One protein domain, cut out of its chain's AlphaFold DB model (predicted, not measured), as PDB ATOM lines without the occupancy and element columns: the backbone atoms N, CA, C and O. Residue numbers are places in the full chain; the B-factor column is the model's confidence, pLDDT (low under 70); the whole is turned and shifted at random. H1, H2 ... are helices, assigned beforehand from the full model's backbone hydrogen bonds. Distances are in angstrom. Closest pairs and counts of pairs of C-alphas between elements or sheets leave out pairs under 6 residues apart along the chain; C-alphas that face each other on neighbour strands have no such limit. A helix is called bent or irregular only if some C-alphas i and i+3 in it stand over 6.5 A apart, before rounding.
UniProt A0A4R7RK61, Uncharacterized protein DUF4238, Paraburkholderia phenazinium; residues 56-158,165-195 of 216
ATOM      1  N   ASN A  56      88.490  82.440 144.152       92.75
ATOM      2  CA  ASN A  56      88.010  81.127 143.720       92.75
ATOM      3  C   ASN A  56      88.895  80.614 142.582       92.75
ATOM      4  O   ASN A  56      89.203  81.375 141.670       92.75
ATOM      5  N   GLU A  57      89.238  79.324 142.608       90.69
ATOM      6  CA  GLU A  57      90.019  78.651 141.553       90.69
ATOM      7  C   GLU A  57      91.382  79.300 141.224       90.69
ATOM      8  O   GLU A  57      91.917  79.102 140.133       90.69
ATOM      9  N   LEU A  58      91.964  80.060 142.156       93.56
ATOM     10  CA  LEU A  58      93.247  80.743 141.992       93.56
ATOM     11  C   LEU A  58      94.394  79.815 141.566       93.56
ATOM     12  O   LEU A  58      95.219  80.208 140.742       93.56
ATOM     13  N   TYR A  59      94.448  78.601 142.113       94.00
ATOM     14  CA  TYR A  59      95.478  77.598 141.824       94.00
ATOM     15  C   TYR A  59      94.924  76.329 141.183       94.00
ATOM     16  O   TYR A  59      95.688  75.410 140.890       94.00
ATOM     17  N   THR A  60      93.610  76.248 140.981       93.56
ATOM     18  CA  THR A  60      92.996  75.057 140.400       93.56
ATOM     19  C   THR A  60      93.419  74.909 138.948       93.56
ATOM     20  O   THR A  60      93.259  75.820 138.129       93.56
ATOM     21  N   ILE A  61      93.940  73.732 138.622       91.44
ATOM     22  CA  ILE A  61      94.160  73.314 137.244       91.44
ATOM     23  C   ILE A  61      92.854  72.679 136.767       91.44
ATOM     24  O   ILE A  61      92.251  71.865 137.465       91.44
ATOM     25  N   ILE A  62      92.379  73.119 135.604       89.31
ATOM     26  CA  ILE A  62      91.176  72.581 134.968       89.31
ATOM     27  C   ILE A  62      91.637  71.901 133.689       89.31
ATOM     28  O   ILE A  62      92.162  72.585 132.802       89.31
ATOM     29  N   ASP A  63      91.457  70.588 133.637       84.38
ATOM     30  CA  ASP A  63      91.805  69.750 132.495       84.38
ATOM     31  C   ASP A  63      90.825  69.970 131.327       84.38
ATOM     32  O   ASP A  63      89.728  70.509 131.520       84.38
ATOM     33  N   PRO A  64      91.190  69.577 130.091       83.38
ATOM     34  CA  PRO A  64      90.326  69.749 128.920       83.38
ATOM     35  C   PRO A  64      88.958  69.056 129.030       83.38
ATOM     36  O   PRO A  64      87.996  69.507 128.413       83.38
ATOM     37  N   ASP A  65      88.858  67.986 129.820       86.69
ATOM     38  CA  ASP A  65      87.616  67.257 130.114       86.69
ATOM     39  C   ASP A  65      86.778  67.904 131.239       86.69
ATOM     40  O   ASP A  65      85.682  67.441 131.562       86.69
ATOM     41  N   GLY A  66      87.270  68.998 131.828       83.88
ATOM     42  CA  GLY A  66      86.646  69.701 132.943       83.88
ATOM     43  C   GLY A  66      86.965  69.111 134.318       83.88
ATOM     44  O   GLY A  66      86.397  69.586 135.313       83.88
ATOM     45  N   ALA A  67      87.854  68.114 134.408       88.31
ATOM     46  CA  ALA A  67      88.358  67.628 135.683       88.31
ATOM     47  C   ALA A  67      89.130  68.737 136.414       88.31
ATOM     48  O   ALA A  67      89.752  69.614 135.809       88.31
ATOM     49  N   ARG A  68      89.027  68.735 137.746       90.44
ATOM     50  CA  ARG A  68      89.717  69.694 138.612       90.44
ATOM     51  C   ARG A  68      90.871  69.019 139.316       90.44
ATOM     52  O   ARG A  68      90.682  68.005 139.982       90.44
ATOM     53  N   ASP A  69      92.013  69.680 139.273       91.88
ATOM     54  CA  ASP A  69      93.222  69.289 139.966       91.88
ATOM     55  C   ASP A  69      93.630  70.379 140.973       91.88
ATOM     56  O   ASP A  69      93.875  71.538 140.628       91.88
ATOM     57  N   LEU A  70      93.665  69.981 142.250       93.81
ATOM     58  CA  LEU A  70      93.951  70.827 143.411       93.81
ATOM     59  C   LEU A  70      95.354  70.585 143.993       93.81
ATOM     60  O   LEU A  70      95.631  71.006 145.116       93.81
ATOM     61  N   ARG A  71      96.258  69.911 143.267       94.06
ATOM     62  CA  ARG A  71      97.599  69.566 143.773       94.06
ATOM     63  C   ARG A  71      98.410  70.779 144.232       94.06
ATOM     64  O   ARG A  71      99.158  70.661 145.199       94.06
ATOM     65  N   ILE A  72      98.253  71.936 143.584       94.62
ATOM     66  CA  ILE A  72      98.950  73.166 143.993       94.62
ATOM     67  C   ILE A  72      98.436  73.652 145.351       94.62
ATOM     68  O   ILE A  72      99.243  73.894 146.243       94.62
ATOM     69  N   GLU A  73      97.115  73.731 145.536       93.94
ATOM     70  CA  GLU A  73      96.498  74.090 146.823       93.94
ATOM     71  C   GLU A  73      96.956  73.131 147.932       93.94
ATOM     72  O   GLU A  73      97.416  73.563 148.988       93.94
ATOM     73  N   ALA A  74      96.904  71.822 147.668       94.06
ATOM     74  CA  ALA A  74      97.330  70.801 148.620       94.06
ATOM     75  C   ALA A  74      98.820  70.937 148.988       94.06
ATOM     76  O   ALA A  74      99.182  70.847 150.162       94.06
ATOM     77  N   GLY A  75      99.684  71.205 148.003       94.94
ATOM     78  CA  GLY A  75     101.110  71.444 148.223       94.94
ATOM     79  C   GLY A  75     101.380  72.702 149.052       94.94
ATOM     80  O   GLY A  75     102.169  72.658 149.997       94.94
ATOM     81  N   LEU A  76     100.687  73.807 148.753       95.44
ATOM     82  CA  LEU A  76     100.781  75.049 149.524       95.44
ATOM     83  C   LEU A  76     100.338  74.843 150.978       95.44
ATOM     84  O   LEU A  76     101.024  75.314 151.885       95.44
ATOM     85  N   SER A  77      99.247  74.104 151.201       94.62
ATOM     86  CA  SER A  77      98.773  73.753 152.545       94.62
ATOM     87  C   SER A  77      99.809  72.928 153.308       94.62
ATOM     88  O   SER A  77     100.133  73.251 154.447       94.62
ATOM     89  N   ALA A  78     100.392  71.903 152.678       96.44
ATOM     90  CA  ALA A  78     101.385  71.048 153.326       96.44
ATOM     91  C   ALA A  78     102.656  71.817 153.735       96.44
ATOM     92  O   ALA A  78     103.201  71.589 154.820       96.44
ATOM     93  N   ILE A  79     103.121  72.740 152.884       97.25
ATOM     94  CA  ILE A  79     104.261  73.622 153.182       97.25
ATOM     95  C   ILE A  79     103.915  74.568 154.338       97.25
ATOM     96  O   ILE A  79     104.708  74.729 155.266       97.25
ATOM     97  N   GLU A  80     102.724  75.164 154.320       96.81
ATOM     98  CA  GLU A  80     102.268  76.066 155.380       96.81
ATOM     99  C   GLU A  80     102.119  75.347 156.731       96.81
ATOM    100  O   GLU A  80     102.563  75.865 157.756       96.81
ATOM    101  N   ASP A  81     101.607  74.117 156.745       97.00
ATOM    102  CA  ASP A  81     101.510  73.301 157.959       97.00
ATOM    103  C   ASP A  81     102.887  72.989 158.560       97.00
ATOM    104  O   ASP A  81     103.062  72.982 159.784       97.00
ATOM    105  N   ARG A  82     103.892  72.732 157.710       97.44
ATOM    106  CA  ARG A  82     105.284  72.548 158.152       97.44
ATOM    107  C   ARG A  82     105.834  73.833 158.761       97.44
ATOM    108  O   ARG A  82     106.402  73.771 159.850       97.44
ATOM    109  N   PHE A  83     105.601  74.979 158.124       96.69
ATOM    110  CA  PHE A  83     105.988  76.279 158.671       96.69
ATOM    111  C   PHE A  83     105.348  76.547 160.040       96.69
ATOM    112  O   PHE A  83     106.048  76.925 160.976       96.69
ATOM    113  N   VAL A  84     104.045  76.295 160.204       96.00
ATOM    114  CA  VAL A  84     103.354  76.490 161.492       96.00
ATOM    115  C   VAL A  84     103.977  75.630 162.594       96.00
ATOM    116  O   VAL A  84     104.188  76.120 163.706       96.00
ATOM    117  N   ARG A  85     104.329  74.373 162.296       96.94
ATOM    118  CA  ARG A  85     105.038  73.502 163.248       96.94
ATOM    119  C   ARG A  85     106.412  74.057 163.622       96.94
ATOM    120  O   ARG A  85     106.742  74.076 164.807       96.94
ATOM    121  N   ILE A  86     107.182  74.538 162.645       96.50
ATOM    122  CA  ILE A  86     108.490  75.166 162.884       96.50
ATOM    123  C   ILE A  86     108.327  76.404 163.770       96.50
ATOM    124  O   ILE A  86     108.977  76.501 164.808       96.50
ATOM    125  N   ARG A  87     107.408  77.314 163.429       93.56
ATOM    126  CA  ARG A  87     107.146  78.526 164.217       93.56
ATOM    127  C   ARG A  87     106.839  78.191 165.675       93.56
ATOM    128  O   ARG A  87     107.480  78.720 166.580       93.56
ATOM    129  N   ASN A  88     105.902  77.271 165.889       93.50
ATOM    130  CA  ASN A  88     105.414  76.945 167.223       93.50
ATOM    131  C   ASN A  88     106.437  76.172 168.064       93.50
ATOM    132  O   ASN A  88     106.447  76.337 169.276       93.50
ATOM    133  N   SER A  89     107.275  75.325 167.459       95.56
ATOM    134  CA  SER A  89     108.228  74.476 168.196       95.56
ATOM    135  C   SER A  89     109.646  75.043 168.277       95.56
ATOM    136  O   SER A  89     110.403  74.640 169.168       95.56
ATOM    137  N   LYS A  90     110.006  75.962 167.369       94.88
ATOM    138  CA  LYS A  90     111.347  76.543 167.249       94.88
ATOM    139  C   LYS A  90     111.362  78.036 167.514       94.88
ATOM    140  O   LYS A  90     111.963  78.444 168.499       94.88
ATOM    141  N   PHE A  91     110.694  78.837 166.685       91.62
ATOM    142  CA  PHE A  91     110.826  80.301 166.736       91.62
ATOM    143  C   PHE A  91     110.325  80.894 168.048       91.62
ATOM    144  O   PHE A  91     111.044  81.673 168.665       91.62
ATOM    145  N   ASN A  92     109.170  80.438 168.538       87.75
ATOM    146  CA  ASN A  92     108.628  80.876 169.830       87.75
ATOM    147  C   ASN A  92     109.563  80.579 171.018       87.75
ATOM    148  O   ASN A  92     109.435  81.191 172.071       87.75
ATOM    149  N   PHE A  93     110.500  79.643 170.849       91.25
ATOM    150  CA  PHE A  93     111.455  79.218 171.871       91.25
ATOM    151  C   PHE A  93     112.910  79.522 171.493       91.25
ATOM    152  O   PHE A  93     113.816  79.019 172.152       91.25
ATOM    153  N   GLN A  94     113.137  80.284 170.416       91.12
ATOM    154  CA  GLN A  94     114.463  80.633 169.888       91.12
ATOM    155  C   GLN A  94     115.387  79.420 169.672       91.12
ATOM    156  O   GLN A  94     116.596  79.480 169.889       91.12
ATOM    157  N   ARG A  95     114.821  78.285 169.255       94.50
ATOM    158  CA  ARG A  95     115.592  77.057 169.022       94.50
ATOM    159  C   ARG A  95     116.144  77.011 167.596       94.50
ATOM    160  O   ARG A  95     115.464  77.469 166.675       94.50
ATOM    161  N   PRO A  96     117.317  76.387 167.391       94.38
ATOM    162  CA  PRO A  96     117.881  76.225 166.060       94.38
ATOM    163  C   PRO A  96     117.007  75.327 165.176       94.38
ATOM    164  O   PRO A  96     116.349  74.383 165.644       94.38
ATOM    165  N   LEU A  97     117.038  75.622 163.878       95.88
ATOM    166  CA  LEU A  97     116.442  74.786 162.844       95.88
ATOM    167  C   LEU A  97     117.365  73.622 162.498       95.88
ATOM    168  O   LEU A  97     118.587  73.769 162.472       95.88
ATOM    169  N   THR A  98     116.780  72.474 162.176       96.81
ATOM    170  CA  THR A  98     117.499  71.431 161.439       96.81
ATOM    171  C   THR A  98     117.691  71.854 159.973       96.81
ATOM    172  O   THR A  98     116.959  72.720 159.480       96.81
ATOM    173  N   PRO A  99     118.622  71.226 159.228       95.50
ATOM    174  CA  PRO A  99     118.776  71.496 157.798       95.50
ATOM    175  C   PRO A  99     117.479  71.289 157.002       95.50
ATOM    176  O   PRO A  99     117.156  72.084 156.125       95.50
ATOM    177  N   GLU A 100     116.697  70.260 157.334       96.38
ATOM    178  CA  GLU A 100     115.406  70.000 156.689       96.38
ATOM    179  C   GLU A 100     114.380  71.102 157.000       96.38
ATOM    180  O   GLU A 100     113.710  71.605 156.097       96.38
ATOM    181  N   GLU A 101     114.276  71.520 158.266       97.19
ATOM    182  CA  GLU A 101     113.378  72.605 158.683       97.19
ATOM    183  C   GLU A 101     113.727  73.923 157.981       97.19
ATOM    184  O   GLU A 101     112.828  74.648 157.550       97.19
ATOM    185  N   HIS A 102     115.021  74.203 157.802       96.31
ATOM    186  CA  HIS A 102     115.491  75.362 157.050       96.31
ATOM    187  C   HIS A 102     115.015  75.328 155.587       96.31
ATOM    188  O   HIS A 102     114.465  76.313 155.100       96.31
ATOM    189  N   ILE A 103     115.112  74.180 154.906       96.94
ATOM    190  CA  ILE A 103     114.614  74.038 153.527       96.94
ATOM    191  C   ILE A 103     113.096  74.247 153.444       96.94
ATOM    192  O   ILE A 103     112.625  74.939 152.538       96.94
ATOM    193  N   TYR A 104     112.320  73.705 154.388       97.44
ATOM    194  CA  TYR A 104     110.871  73.940 154.425       97.44
ATOM    195  C   TYR A 104     110.519  75.409 154.660       97.44
ATOM    196  O   TYR A 104     109.552  75.902 154.079       97.44
ATOM    197  N   LEU A 105     111.300  76.118 155.475       96.56
ATOM    198  CA  LEU A 105     111.130  77.551 155.666       96.56
ATOM    199  C   LEU A 105     111.412  78.327 154.372       96.56
ATOM    200  O   LEU A 105     110.591  79.152 153.980       96.56
ATOM    201  N   CYS A 106     112.509  78.031 153.669       97.69
ATOM    202  CA  CYS A 106     112.804  78.641 152.368       97.69
ATOM    203  C   CYS A 106     111.684  78.370 151.350       97.69
ATOM    204  O   CYS A 106     111.268  79.276 150.628       97.69
ATOM    205  N   ALA A 107     111.156  77.142 151.318       97.62
ATOM    206  CA  ALA A 107     110.015  76.790 150.477       97.62
ATOM    207  C   ALA A 107     108.760  77.590 150.849       97.62
ATOM    208  O   ALA A 107     108.076  78.099 149.963       97.62
ATOM    209  N   PHE A 108     108.477  77.755 152.143       97.44
ATOM    210  CA  PHE A 108     107.369  78.585 152.606       97.44
ATOM    211  C   PHE A 108     107.522  80.047 152.170       97.44
ATOM    212  O   PHE A 108     106.562  80.620 151.656       97.44
ATOM    213  N   VAL A 109     108.717  80.633 152.305       95.88
ATOM    214  CA  VAL A 109     109.005  82.011 151.875       95.88
ATOM    215  C   VAL A 109     108.811  82.170 150.364       95.88
ATOM    216  O   VAL A 109     108.076  83.062 149.941       95.88
ATOM    217  N   ALA A 110     109.383  81.272 149.555       96.81
ATOM    218  CA  ALA A 110     109.227  81.296 148.098       96.81
ATOM    219  C   ALA A 110     107.749  81.195 147.680       96.81
ATOM    220  O   ALA A 110     107.268  81.975 146.853       96.81
ATOM    221  N   CYS A 111     106.994  80.281 148.302       96.62
ATOM    222  CA  CYS A 111     105.552  80.162 148.103       96.62
ATOM    223  C   CYS A 111     104.819  81.455 148.467       96.62
ATOM    224  O   CYS A 111     104.020  81.948 147.675       96.62
ATOM    225  N   ALA A 112     105.064  81.998 149.662       94.88
ATOM    226  CA  ALA A 112     104.382  83.186 150.166       94.88
ATOM    227  C   ALA A 112     104.628  84.411 149.272       94.88
ATOM    228  O   ALA A 112     103.698  85.176 149.024       94.88
ATOM    229  N   GLN A 113     105.842  84.555 148.735       92.94
ATOM    230  CA  GLN A 113     106.190  85.618 147.795       92.94
ATOM    231  C   GLN A 113     105.489  85.442 146.441       92.94
ATOM    232  O   GLN A 113     104.911  86.390 145.904       92.94
ATOM    233  N   PHE A 114     105.525  84.232 145.877       95.31
ATOM    234  CA  PHE A 114     105.051  84.001 144.513       95.31
ATOM    235  C   PHE A 114     103.525  83.934 144.393       95.31
ATOM    236  O   PHE A 114     102.973  84.299 143.356       95.31
ATOM    237  N   ARG A 115     102.823  83.491 145.439       93.94
ATOM    238  CA  ARG A 115     101.388  83.174 145.382       93.94
ATOM    239  C   ARG A 115     100.442  84.379 145.479       93.94
ATOM    240  O   ARG A 115      99.233  84.206 145.589       93.94
ATOM    241  N   THR A 116     100.978  85.597 145.448       94.06
ATOM    242  CA  THR A 116     100.201  86.837 145.553       94.06
ATOM    243  C   THR A 116      99.495  87.197 144.242       94.06
ATOM    244  O   THR A 116      99.964  86.877 143.147       94.06
ATOM    245  N   VAL A 117      98.393  87.948 144.342       93.56
ATOM    246  CA  VAL A 117      97.693  88.519 143.176       93.56
ATOM    247  C   VAL A 117      98.614  89.426 142.355       93.56
ATOM    248  O   VAL A 117      98.655  89.322 141.135       93.56
ATOM    249  N   SER A 118      99.435  90.246 143.019       93.75
ATOM    250  CA  SER A 118     100.397  91.113 142.331       93.75
ATOM    251  C   SER A 118     101.418  90.320 141.509       93.75
ATOM    252  O   SER A 118     101.752  90.728 140.399       93.75
ATOM    253  N   SER A 119     101.912  89.193 142.033       93.62
ATOM    254  CA  SER A 119     102.825  88.299 141.309       93.62
ATOM    255  C   SER A 119     102.142  87.687 140.081       93.62
ATOM    256  O   SER A 119     102.680  87.750 138.973       93.62
ATOM    257  N   ARG A 120     100.911  87.173 140.243       95.44
ATOM    258  CA  ARG A 120     100.092  86.665 139.129       95.44
ATOM    259  C   ARG A 120      99.948  87.708 138.027       95.44
ATOM    260  O   ARG A 120     100.237  87.404 136.873       95.44
ATOM    261  N   ASP A 121      99.509  88.912 138.377       96.31
ATOM    262  CA  ASP A 121      99.197  89.964 137.411       96.31
ATOM    263  C   ASP A 121     100.464  90.458 136.697       96.31
ATOM    264  O   ASP A 121     100.458  90.676 135.483       96.31
ATOM    265  N   HIS A 122     101.582  90.556 137.424       95.81
ATOM    266  CA  HIS A 122     102.888  90.864 136.849       95.81
ATOM    267  C   HIS A 122     103.303  89.829 135.793       95.81
ATOM    268  O   HIS A 122     103.624  90.193 134.658       95.81
ATOM    269  N   HIS A 123     103.244  88.539 136.130       95.62
ATOM    270  CA  HIS A 123     103.624  87.475 135.204       95.62
ATOM    271  C   HIS A 123     102.649  87.331 134.035       95.62
ATOM    272  O   HIS A 123     103.097  87.145 132.903       95.62
ATOM    273  N   ALA A 124     101.345  87.491 134.273       96.88
ATOM    274  CA  ALA A 124     100.336  87.515 133.217       96.88
ATOM    275  C   ALA A 124     100.622  88.636 132.209       96.88
ATOM    276  O   ALA A 124     100.612  88.401 131.003       96.88
ATOM    277  N   LYS A 125     100.961  89.841 132.689       97.56
ATOM    278  CA  LYS A 125     101.336  90.971 131.829       97.56
ATOM    279  C   LYS A 125     102.619  90.692 131.046       97.56
ATOM    280  O   LYS A 125     102.654  90.919 129.837       97.56
ATOM    281  N   GLN A 126     103.662  90.195 131.711       96.00
ATOM    282  CA  GLN A 126     104.939  89.888 131.064       96.00
ATOM    283  C   GLN A 126     104.760  88.862 129.937       96.00
ATOM    284  O   GLN A 126     105.201  89.098 128.811       96.00
ATOM    285  N   TRP A 127     104.077  87.750 130.212       97.12
ATOM    286  CA  TRP A 127     103.835  86.705 129.219       97.12
ATOM    287  C   TRP A 127     102.770  87.083 128.192       97.12
ATOM    288  O   TRP A 127     102.848  86.619 127.060       97.12
ATOM    289  N   GLY A 128     101.832  87.969 128.526       97.38
ATOM    290  CA  GLY A 128     100.865  88.521 127.578       97.38
ATOM    291  C   GLY A 128     101.534  89.290 126.436       97.38
ATOM    292  O   GLY A 128     101.131  89.153 125.283       97.38
ATOM    293  N   ASN A 129     102.615  90.020 126.722       95.38
ATOM    294  CA  ASN A 129     103.406  90.681 125.680       95.38
ATOM    295  C   ASN A 129     104.074  89.665 124.739       95.38
ATOM    296  O   ASN A 129     104.077  89.858 123.526       95.38
ATOM    297  N   VAL A 130     104.603  88.565 125.287       94.44
ATOM    298  CA  VAL A 130     105.199  87.475 124.493       94.44
ATOM    299  C   VAL A 130     104.130  86.752 123.672       94.44
ATOM    300  O   VAL A 130     104.355  86.455 122.502       94.44
ATOM    301  N   LEU A 131     102.953  86.514 124.257       95.75
ATOM    302  CA  LEU A 131     101.820  85.901 123.571       95.75
ATOM    303  C   LEU A 131     101.365  86.748 122.384       95.75
ATOM    304  O   LEU A 131     101.150  86.193 121.315       95.75
ATOM    305  N   LYS A 132     101.299  88.076 122.537       95.38
ATOM    306  CA  LYS A 132     100.964  88.983 121.434       95.38
ATOM    307  C   LYS A 132     101.934  88.828 120.259       95.38
ATOM    308  O   LYS A 132     101.497  88.705 119.124       95.38
ATOM    309  N   ILE A 133     103.239  88.770 120.535       91.81
ATOM    310  CA  ILE A 133     104.253  88.545 119.494       91.81
ATOM    311  C   ILE A 133     104.031  87.186 118.814       91.81
ATOM    312  O   ILE A 133     104.119  87.085 117.593       91.81
ATOM    313  N   ALA A 134     103.735  86.142 119.592       90.44
ATOM    314  CA  ALA A 134     103.479  84.810 119.057       90.44
ATOM    315  C   ALA A 134     102.203  84.762 118.189       90.44
ATOM    316  O   ALA A 134     102.229  84.152 117.122       90.44
ATOM    317  N   ASP A 135     101.128  85.434 118.614       93.38
ATOM    318  CA  ASP A 135      99.871  85.581 117.867       93.38
ATOM    319  C   ASP A 135     100.092  86.349 116.547       93.38
ATOM    320  O   ASP A 135      99.632  85.914 115.489       93.38
ATOM    321  N   ASP A 136     100.845  87.454 116.580       91.00
ATOM    322  CA  ASP A 136     101.167  88.254 115.390       91.00
ATOM    323  C   ASP A 136     101.994  87.438 114.376       91.00
ATOM    324  O   ASP A 136     101.715  87.447 113.173       91.00
ATOM    325  N   LEU A 137     102.986  86.675 114.855       88.50
ATOM    326  CA  LEU A 137     103.786  85.780 114.014       88.50
ATOM    327  C   LEU A 137     102.940  84.657 113.402       88.50
ATOM    328  O   LEU A 137     103.073  84.377 112.209       88.50
ATOM    329  N   GLU A 138     102.055  84.031 114.180       88.62
ATOM    330  CA  GLU A 138     101.135  83.005 113.683       88.62
ATOM    331  C   GLU A 138     100.206  83.569 112.597       88.62
ATOM    332  O   GLU A 138     100.029  82.953 111.539       88.62
ATOM    333  N   ALA A 139      99.669  84.775 112.795       90.19
ATOM    334  CA  ALA A 139      98.831  85.453 111.812       90.19
ATOM    335  C   ALA A 139      99.586  85.749 110.506       90.19
ATOM    336  O   ALA A 139      99.054  85.506 109.420       90.19
ATOM    337  N   ILE A 140     100.840  86.212 110.584       89.56
ATOM    338  CA  ILE A 140     101.682  86.445 109.398       89.56
ATOM    339  C   ILE A 140     101.968  85.129 108.668       89.56
ATOM    340  O   ILE A 140     101.852  85.068 107.444       89.56
ATOM    341  N   MET A 141     102.308  84.064 109.393       86.25
ATOM    342  CA  MET A 141     102.636  82.768 108.791       86.25
ATOM    343  C   MET A 141     101.430  82.102 108.118       86.25
ATOM    344  O   MET A 141     101.598  81.427 107.102       86.25
ATOM    345  N   THR A 142     100.225  82.317 108.647       89.00
ATOM    346  CA  THR A 142      98.987  81.715 108.129       89.00
ATOM    347  C   THR A 142      98.304  82.553 107.048       89.00
ATOM    348  O   THR A 142      97.799  81.990 106.079       89.00
ATOM    349  N   ARG A 143      98.281  83.885 107.185       91.19
ATOM    350  CA  ARG A 143      97.485  84.794 106.331       91.19
ATOM    351  C   ARG A 143      98.321  85.811 105.551       91.19
ATOM    352  O   ARG A 143      97.775  86.531 104.719       91.19
ATOM    353  N   GLY A 144      99.622  85.904 105.819       87.50
ATOM    354  CA  GLY A 144     100.509  86.875 105.189       87.50
ATOM    355  C   GLY A 144     100.853  86.539 103.738       87.50
ATOM    356  O   GLY A 144     100.880  85.381 103.307       87.50
ATOM    357  N   THR A 145     101.197  87.577 102.978       91.62
ATOM    358  CA  THR A 145     101.738  87.424 101.620       91.62
ATOM    359  C   THR A 145     103.034  86.596 101.630       91.62
ATOM    360  O   THR A 145     103.722  86.525 102.656       91.62
ATOM    361  N   PRO A 146     103.437  85.980 100.502       89.50
ATOM    362  CA  PRO A 146     104.711  85.260 100.415       89.50
ATOM    363  C   PRO A 146     105.923  86.093 100.869       89.50
ATOM    364  O   PRO A 146     106.790  85.576 101.570       89.50
ATOM    365  N   ALA A 147     105.948  87.393 100.550       88.62
ATOM    366  CA  ALA A 147     107.012  88.306 100.971       88.62
ATOM    367  C   ALA A 147     107.031  88.529 102.495       88.62
ATOM    368  O   ALA A 147     108.094  88.466 103.112       88.62
ATOM    369  N   GLN A 148     105.865  88.725 103.121       86.50
ATOM    370  CA  GLN A 148     105.753  88.887 104.578       86.50
ATOM    371  C   GLN A 148     106.154  87.613 105.331       86.50
ATOM    372  O   GLN A 148     106.873  87.692 106.326       86.50
ATOM    373  N   ARG A 149     105.763  86.435 104.827       85.94
ATOM    374  CA  ARG A 149     106.174  85.141 105.397       85.94
ATOM    375  C   ARG A 149     107.683  84.927 105.295       85.94
ATOM    376  O   ARG A 149     108.314  84.531 106.272       85.94
ATOM    377  N   ALA A 150     108.276  85.249 104.144       84.31
ATOM    378  CA  ALA A 150     109.722  85.167 103.948       84.31
ATOM    379  C   ALA A 150     110.494  86.131 104.865       84.31
ATOM    380  O   ALA A 150     111.562  85.774 105.360       84.31
ATOM    381  N   ALA A 151     109.961  87.330 105.121       84.25
ATOM    382  CA  ALA A 151     110.548  88.278 106.063       84.25
ATOM    383  C   ALA A 151     110.465  87.774 107.516       84.25
ATOM    384  O   ALA A 151     111.473  87.790 108.217       84.25
ATOM    385  N   ALA A 152     109.310  87.260 107.951       82.69
ATOM    386  CA  ALA A 152     109.126  86.724 109.302       82.69
ATOM    387  C   ALA A 152     110.027  85.507 109.587       82.69
ATOM    388  O   ALA A 152     110.631  85.423 110.654       82.69
ATOM    389  N   ALA A 153     110.200  84.609 108.612       79.06
ATOM    390  CA  ALA A 153     111.077  83.443 108.742       79.06
ATOM    391  C   ALA A 153     112.562  83.807 108.948       79.06
ATOM    392  O   ALA A 153     113.316  83.008 109.498       79.06
ATOM    393  N   ARG A 154     112.989  85.012 108.538       78.25
ATOM    394  CA  ARG A 154     114.356  85.522 108.759       78.25
ATOM    395  C   ARG A 154     114.566  86.107 110.158       78.25
ATOM    396  O   ARG A 154     115.711  86.283 110.557       78.25
ATOM    397  N   ILE A 155     113.488  86.423 110.879       70.94
ATOM    398  CA  ILE A 155     113.536  86.955 112.251       70.94
ATOM    399  C   ILE A 155     113.725  85.822 113.267       70.94
ATOM    400  O   ILE A 155     114.253  86.060 114.351       70.94
ATOM    401  N   SER A 156     113.337  84.584 112.932       60.69
ATOM    402  CA  SER A 156     113.587  83.426 113.792       60.69
ATOM    403  C   SER A 156     115.092  83.260 114.027       60.69
ATOM    404  O   SER A 156     115.820  82.957 113.077       60.69
ATOM    405  N   PRO A 157     115.582  83.420 115.273       53.78
ATOM    406  CA  PRO A 157     116.969  83.126 115.584       53.78
ATOM    407  C   PRO A 157     117.220  81.660 115.239       53.78
ATOM    408  O   PRO A 157     116.384  80.800 115.531       53.78
ATOM    409  N   GLY A 158     118.351  81.376 114.589       54.78
ATOM    410  CA  GLY A 158     118.756  80.010 114.270       54.78
ATOM    411  C   GLY A 158     118.632  79.096 115.492       54.78
ATOM    412  O   GLY A 158     118.847  79.546 116.617       54.78
ATOM    413  N   LEU A 165     109.557  77.232 123.600       86.44
ATOM    414  CA  LEU A 165     108.169  77.158 124.052       86.44
ATOM    415  C   LEU A 165     107.210  77.134 122.859       86.44
ATOM    416  O   LEU A 165     107.369  77.892 121.903       86.44
ATOM    417  N   THR A 166     106.188  76.287 122.938       91.00
ATOM    418  CA  THR A 166     105.084  76.304 121.976       91.00
ATOM    419  C   THR A 166     104.162  77.492 122.242       91.00
ATOM    420  O   THR A 166     104.070  77.996 123.363       91.00
ATOM    421  N   HIS A 167     103.409  77.912 121.226       91.38
ATOM    422  CA  HIS A 167     102.391  78.957 121.369       91.38
ATOM    423  C   HIS A 167     101.376  78.644 122.483       91.38
ATOM    424  O   HIS A 167     101.082  79.498 123.320       91.38
ATOM    425  N   ALA A 168     100.938  77.385 122.585       91.81
ATOM    426  CA  ALA A 168     100.058  76.927 123.657       91.81
ATOM    427  C   ALA A 168     100.698  77.062 125.053       91.81
ATOM    428  O   ALA A 168     100.027  77.473 126.001       91.81
ATOM    429  N   GLN A 169     101.997  76.770 125.188       92.31
ATOM    430  CA  GLN A 169     102.726  76.961 126.447       92.31
ATOM    431  C   GLN A 169     102.845  78.446 126.812       92.31
ATOM    432  O   GLN A 169     102.603  78.809 127.962       92.31
ATOM    433  N   VAL A 170     103.140  79.316 125.841       94.25
ATOM    434  CA  VAL A 170     103.162  80.776 126.046       94.25
ATOM    435  C   VAL A 170     101.785  81.282 126.490       94.25
ATOM    436  O   VAL A 170     101.680  82.058 127.440       94.25
ATOM    437  N   ARG A 171     100.708  80.784 125.873       95.81
ATOM    438  CA  ARG A 171      99.332  81.116 126.262       95.81
ATOM    439  C   ARG A 171      99.008  80.678 127.688       95.81
ATOM    440  O   ARG A 171      98.381  81.438 128.428       95.81
ATOM    441  N   ALA A 172      99.440  79.487 128.099       94.44
ATOM    442  CA  ALA A 172      99.258  79.008 129.469       94.44
ATOM    443  C   ALA A 172     100.001  79.893 130.485       94.44
ATOM    444  O   ALA A 172      99.420  80.282 131.496       94.44
ATOM    445  N   LEU A 173     101.238  80.295 130.178       95.50
ATOM    446  CA  LEU A 173     102.029  81.205 131.015       95.50
ATOM    447  C   LEU A 173     101.383  82.594 131.154       95.50
ATOM    448  O   LEU A 173     101.425  83.178 132.232       95.50
ATOM    449  N   ALA A 174     100.748  83.102 130.096       96.50
ATOM    450  CA  ALA A 174     100.050  84.388 130.125       96.50
ATOM    451  C   ALA A 174      98.716  84.342 130.887       96.50
ATOM    452  O   ALA A 174      98.353  85.299 131.563       96.50
ATOM    453  N   THR A 175      97.968  83.241 130.773       95.44
ATOM    454  CA  THR A 175      96.588  83.153 131.291       95.44
ATOM    455  C   THR A 175      96.487  82.504 132.667       95.44
ATOM    456  O   THR A 175      95.583  82.826 133.434       95.44
ATOM    457  N   LYS A 176      97.404  81.587 132.988       94.88
ATOM    458  CA  LYS A 176      97.443  80.821 134.240       94.88
ATOM    459  C   LYS A 176      98.877  80.770 134.794       94.88
ATOM    460  O   LYS A 176      99.442  79.679 134.942       94.88
ATOM    461  N   PRO A 177      99.514  81.926 135.076       95.44
ATOM    462  CA  PRO A 177     100.924  81.970 135.464       95.44
ATOM    463  C   PRO A 177     101.194  81.226 136.771       95.44
ATOM    464  O   PRO A 177     102.164  80.478 136.846       95.44
ATOM    465  N   LEU A 178     100.327  81.353 137.784       95.25
ATOM    466  CA  LEU A 178     100.528  80.667 139.065       95.25
ATOM    467  C   LEU A 178     100.532  79.147 138.886       95.25
ATOM    468  O   LEU A 178     101.444  78.474 139.356       95.25
ATOM    469  N   GLN A 179      99.562  78.615 138.143       95.19
ATOM    470  CA  GLN A 179      99.435  77.187 137.868       95.19
ATOM    471  C   GLN A 179     100.619  76.647 137.063       95.19
ATOM    472  O   GLN A 179     101.079  75.533 137.295       95.19
ATOM    473  N   THR A 180     101.113  77.447 136.119       94.81
ATOM    474  CA  THR A 180     102.140  77.018 135.166       94.81
ATOM    475  C   THR A 180     103.556  77.170 135.722       94.81
ATOM    476  O   THR A 180     104.446  76.396 135.377       94.81
ATOM    477  N   MET A 181     103.792  78.165 136.581       94.81
ATOM    478  CA  MET A 181     105.143  78.568 136.979       94.81
ATOM    479  C   MET A 181     105.519  78.177 138.409       94.81
ATOM    480  O   MET A 181     106.713  78.060 138.668       94.81
ATOM    481  N   MET A 182     104.560  77.951 139.320       94.00
ATOM    482  CA  MET A 182     104.831  77.728 140.753       94.00
ATOM    483  C   MET A 182     105.948  76.702 140.987       94.00
ATOM    484  O   MET A 182     106.945  77.008 141.634       94.00
ATOM    485  N   ALA A 183     105.837  75.504 140.409       93.06
ATOM    486  CA  ALA A 183     106.829  74.447 140.610       93.06
ATOM    487  C   ALA A 183     108.233  74.851 140.121       93.06
ATOM    488  O   ALA A 183     109.223  74.635 140.821       93.06
ATOM    489  N   SER A 184     108.322  75.470 138.941       93.38
ATOM    490  CA  SER A 184     109.587  75.932 138.360       93.38
ATOM    491  C   SER A 184     110.211  77.058 139.181       93.38
ATOM    492  O   SER A 184     111.419  77.053 139.417       93.38
ATOM    493  N   VAL A 185     109.387  77.993 139.657       93.31
ATOM    494  CA  VAL A 185     109.817  79.105 140.506       93.31
ATOM    495  C   VAL A 185     110.358  78.584 141.831       93.31
ATOM    496  O   VAL A 185     111.463  78.952 142.209       93.31
ATOM    497  N   LEU A 186     109.651  77.672 142.499       94.94
ATOM    498  CA  LEU A 186     110.120  77.054 143.742       94.94
ATOM    499  C   LEU A 186     111.429  76.285 143.527       94.94
ATOM    500  O   LEU A 186     112.373  76.452 144.297       94.94
ATOM    501  N   LYS A 187     111.513  75.484 142.457       96.31
ATOM    502  CA  LYS A 187     112.725  74.728 142.113       96.31
ATOM    503  C   LYS A 187     113.935  75.642 141.905       96.31
ATOM    504  O   LYS A 187     115.049  75.241 142.228       96.31
ATOM    505  N   ALA A 188     113.724  76.849 141.381       95.81
ATOM    506  CA  ALA A 188     114.780  77.833 141.173       95.81
ATOM    507  C   ALA A 188     115.101  78.651 142.437       95.81
ATOM    508  O   ALA A 188     116.271  78.864 142.742       95.81
ATOM    509  N   GLN A 189     114.087  79.105 143.179       96.06
ATOM    510  CA  GLN A 189     114.263  80.032 144.300       96.06
ATOM    511  C   GLN A 189     114.724  79.348 145.585       96.06
ATOM    512  O   GLN A 189     115.580  79.891 146.278       96.06
ATOM    513  N   VAL A 190     114.202  78.162 145.915       97.38
ATOM    514  CA  VAL A 190     114.518  77.497 147.192       97.38
ATOM    515  C   VAL A 190     116.021  77.238 147.359       97.38
ATOM    516  O   VAL A 190     116.548  77.579 148.417       97.38
ATOM    517  N   PRO A 191     116.759  76.731 146.348       97.19
ATOM    518  CA  PRO A 191     118.207  76.561 146.466       97.19
ATOM    519  C   PRO A 191     118.980  77.873 146.617       97.19
ATOM    520  O   PRO A 191     120.072  77.863 147.176       97.19
ATOM    521  N   VAL A 192     118.452  78.983 146.090       96.81
ATOM    522  CA  VAL A 192     119.065  80.307 146.252       96.81
ATOM    523  C   VAL A 192     118.849  80.794 147.680       96.81
ATOM    524  O   VAL A 192     119.822  81.108 148.355       96.81
ATOM    525  N   LEU A 193     117.604  80.764 148.168       96.56
ATOM    526  CA  LEU A 193     117.260  81.146 149.540       96.56
ATOM    527  C   LEU A 193     118.039  80.327 150.575       96.56
ATOM    528  O   LEU A 193     118.532  80.885 151.543       96.56
ATOM    529  N   ALA A 194     118.215  79.026 150.340       96.12
ATOM    530  CA  ALA A 194     118.946  78.143 151.247       96.12
ATOM    531  C   ALA A 194     120.448  78.469 151.371       96.12
ATOM    532  O   ALA A 194     121.094  77.982 152.295       96.12
ATOM    533  N   LYS A 195     121.007  79.251 150.438       95.81
ATOM    534  CA  LYS A 195     122.403  79.718 150.464       95.81
ATOM    535  C   LYS A 195     122.556  81.114 151.063       95.81
ATOM    536  O   LYS A 195     123.686  81.556 151.239       95.81
TER     537      LYS A 195
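This is residues 56 to 158 and 165 to 195 of the 216 residues of the protein "Uncharacterized protein DUF4238" of Paraburkholderia phenazinium (UniProt A0A4R7RK61). Look for one long helix, H3, with H5 packed along it and H4 folded back at its end; beyond its other end H6 leads to H2, on which H1 packs. The 134 printed residues are loose, with radius of gyration 20.5 A for the C-alphas and spans 72 by 36 by 21 A. The class is all helix: six named helices, H1 to H6, no named strand.

Find C-alpha 117 at (97.693, 88.519, 143.176); H3 runs 37.0 A to residue 143. H1 is residues 71 to 89, 27.1 A; H2 99 to 114, 22.8 A; H4 146 to 155; H5 167 to 175; H6 177 to 193, 21.6 A, ending at (117.260, 81.146, 149.540). H6 is irregular: C-alphas 180 and 183 are 7.6 A apart.

With residues 123 to 135 alone, H3 touches H5 at a shallow tilt of 30 degrees, opposite ways; the closest C-alphas, Ala 124 and Ala 174, are 4.4 A apart. H3, with 137 to 141 alone, and H4 form a helical hairpin; closest C-alphas Met 141 and Arg 149, 5.4 A. H2 touches H6, closest C-alphas Cys 106 and Val 190, 5.6 A, and H1, Ile 79 to Phe 108, 5.9 A. Every O i to N i+4 pair is within hydrogen-bond range in H1, H2 and H5; 22 of 23 in H3, 4 of 6 in H4, 9 of 13 in H6.

The farthest C-alphas, Phe 93 and Pro 146, are 72.0 A apart. Residues 159 to 164 are cut out, a 14.7 A gap between C-alphas 158 and 165. Residues 156 to 158 have pLDDT under 70.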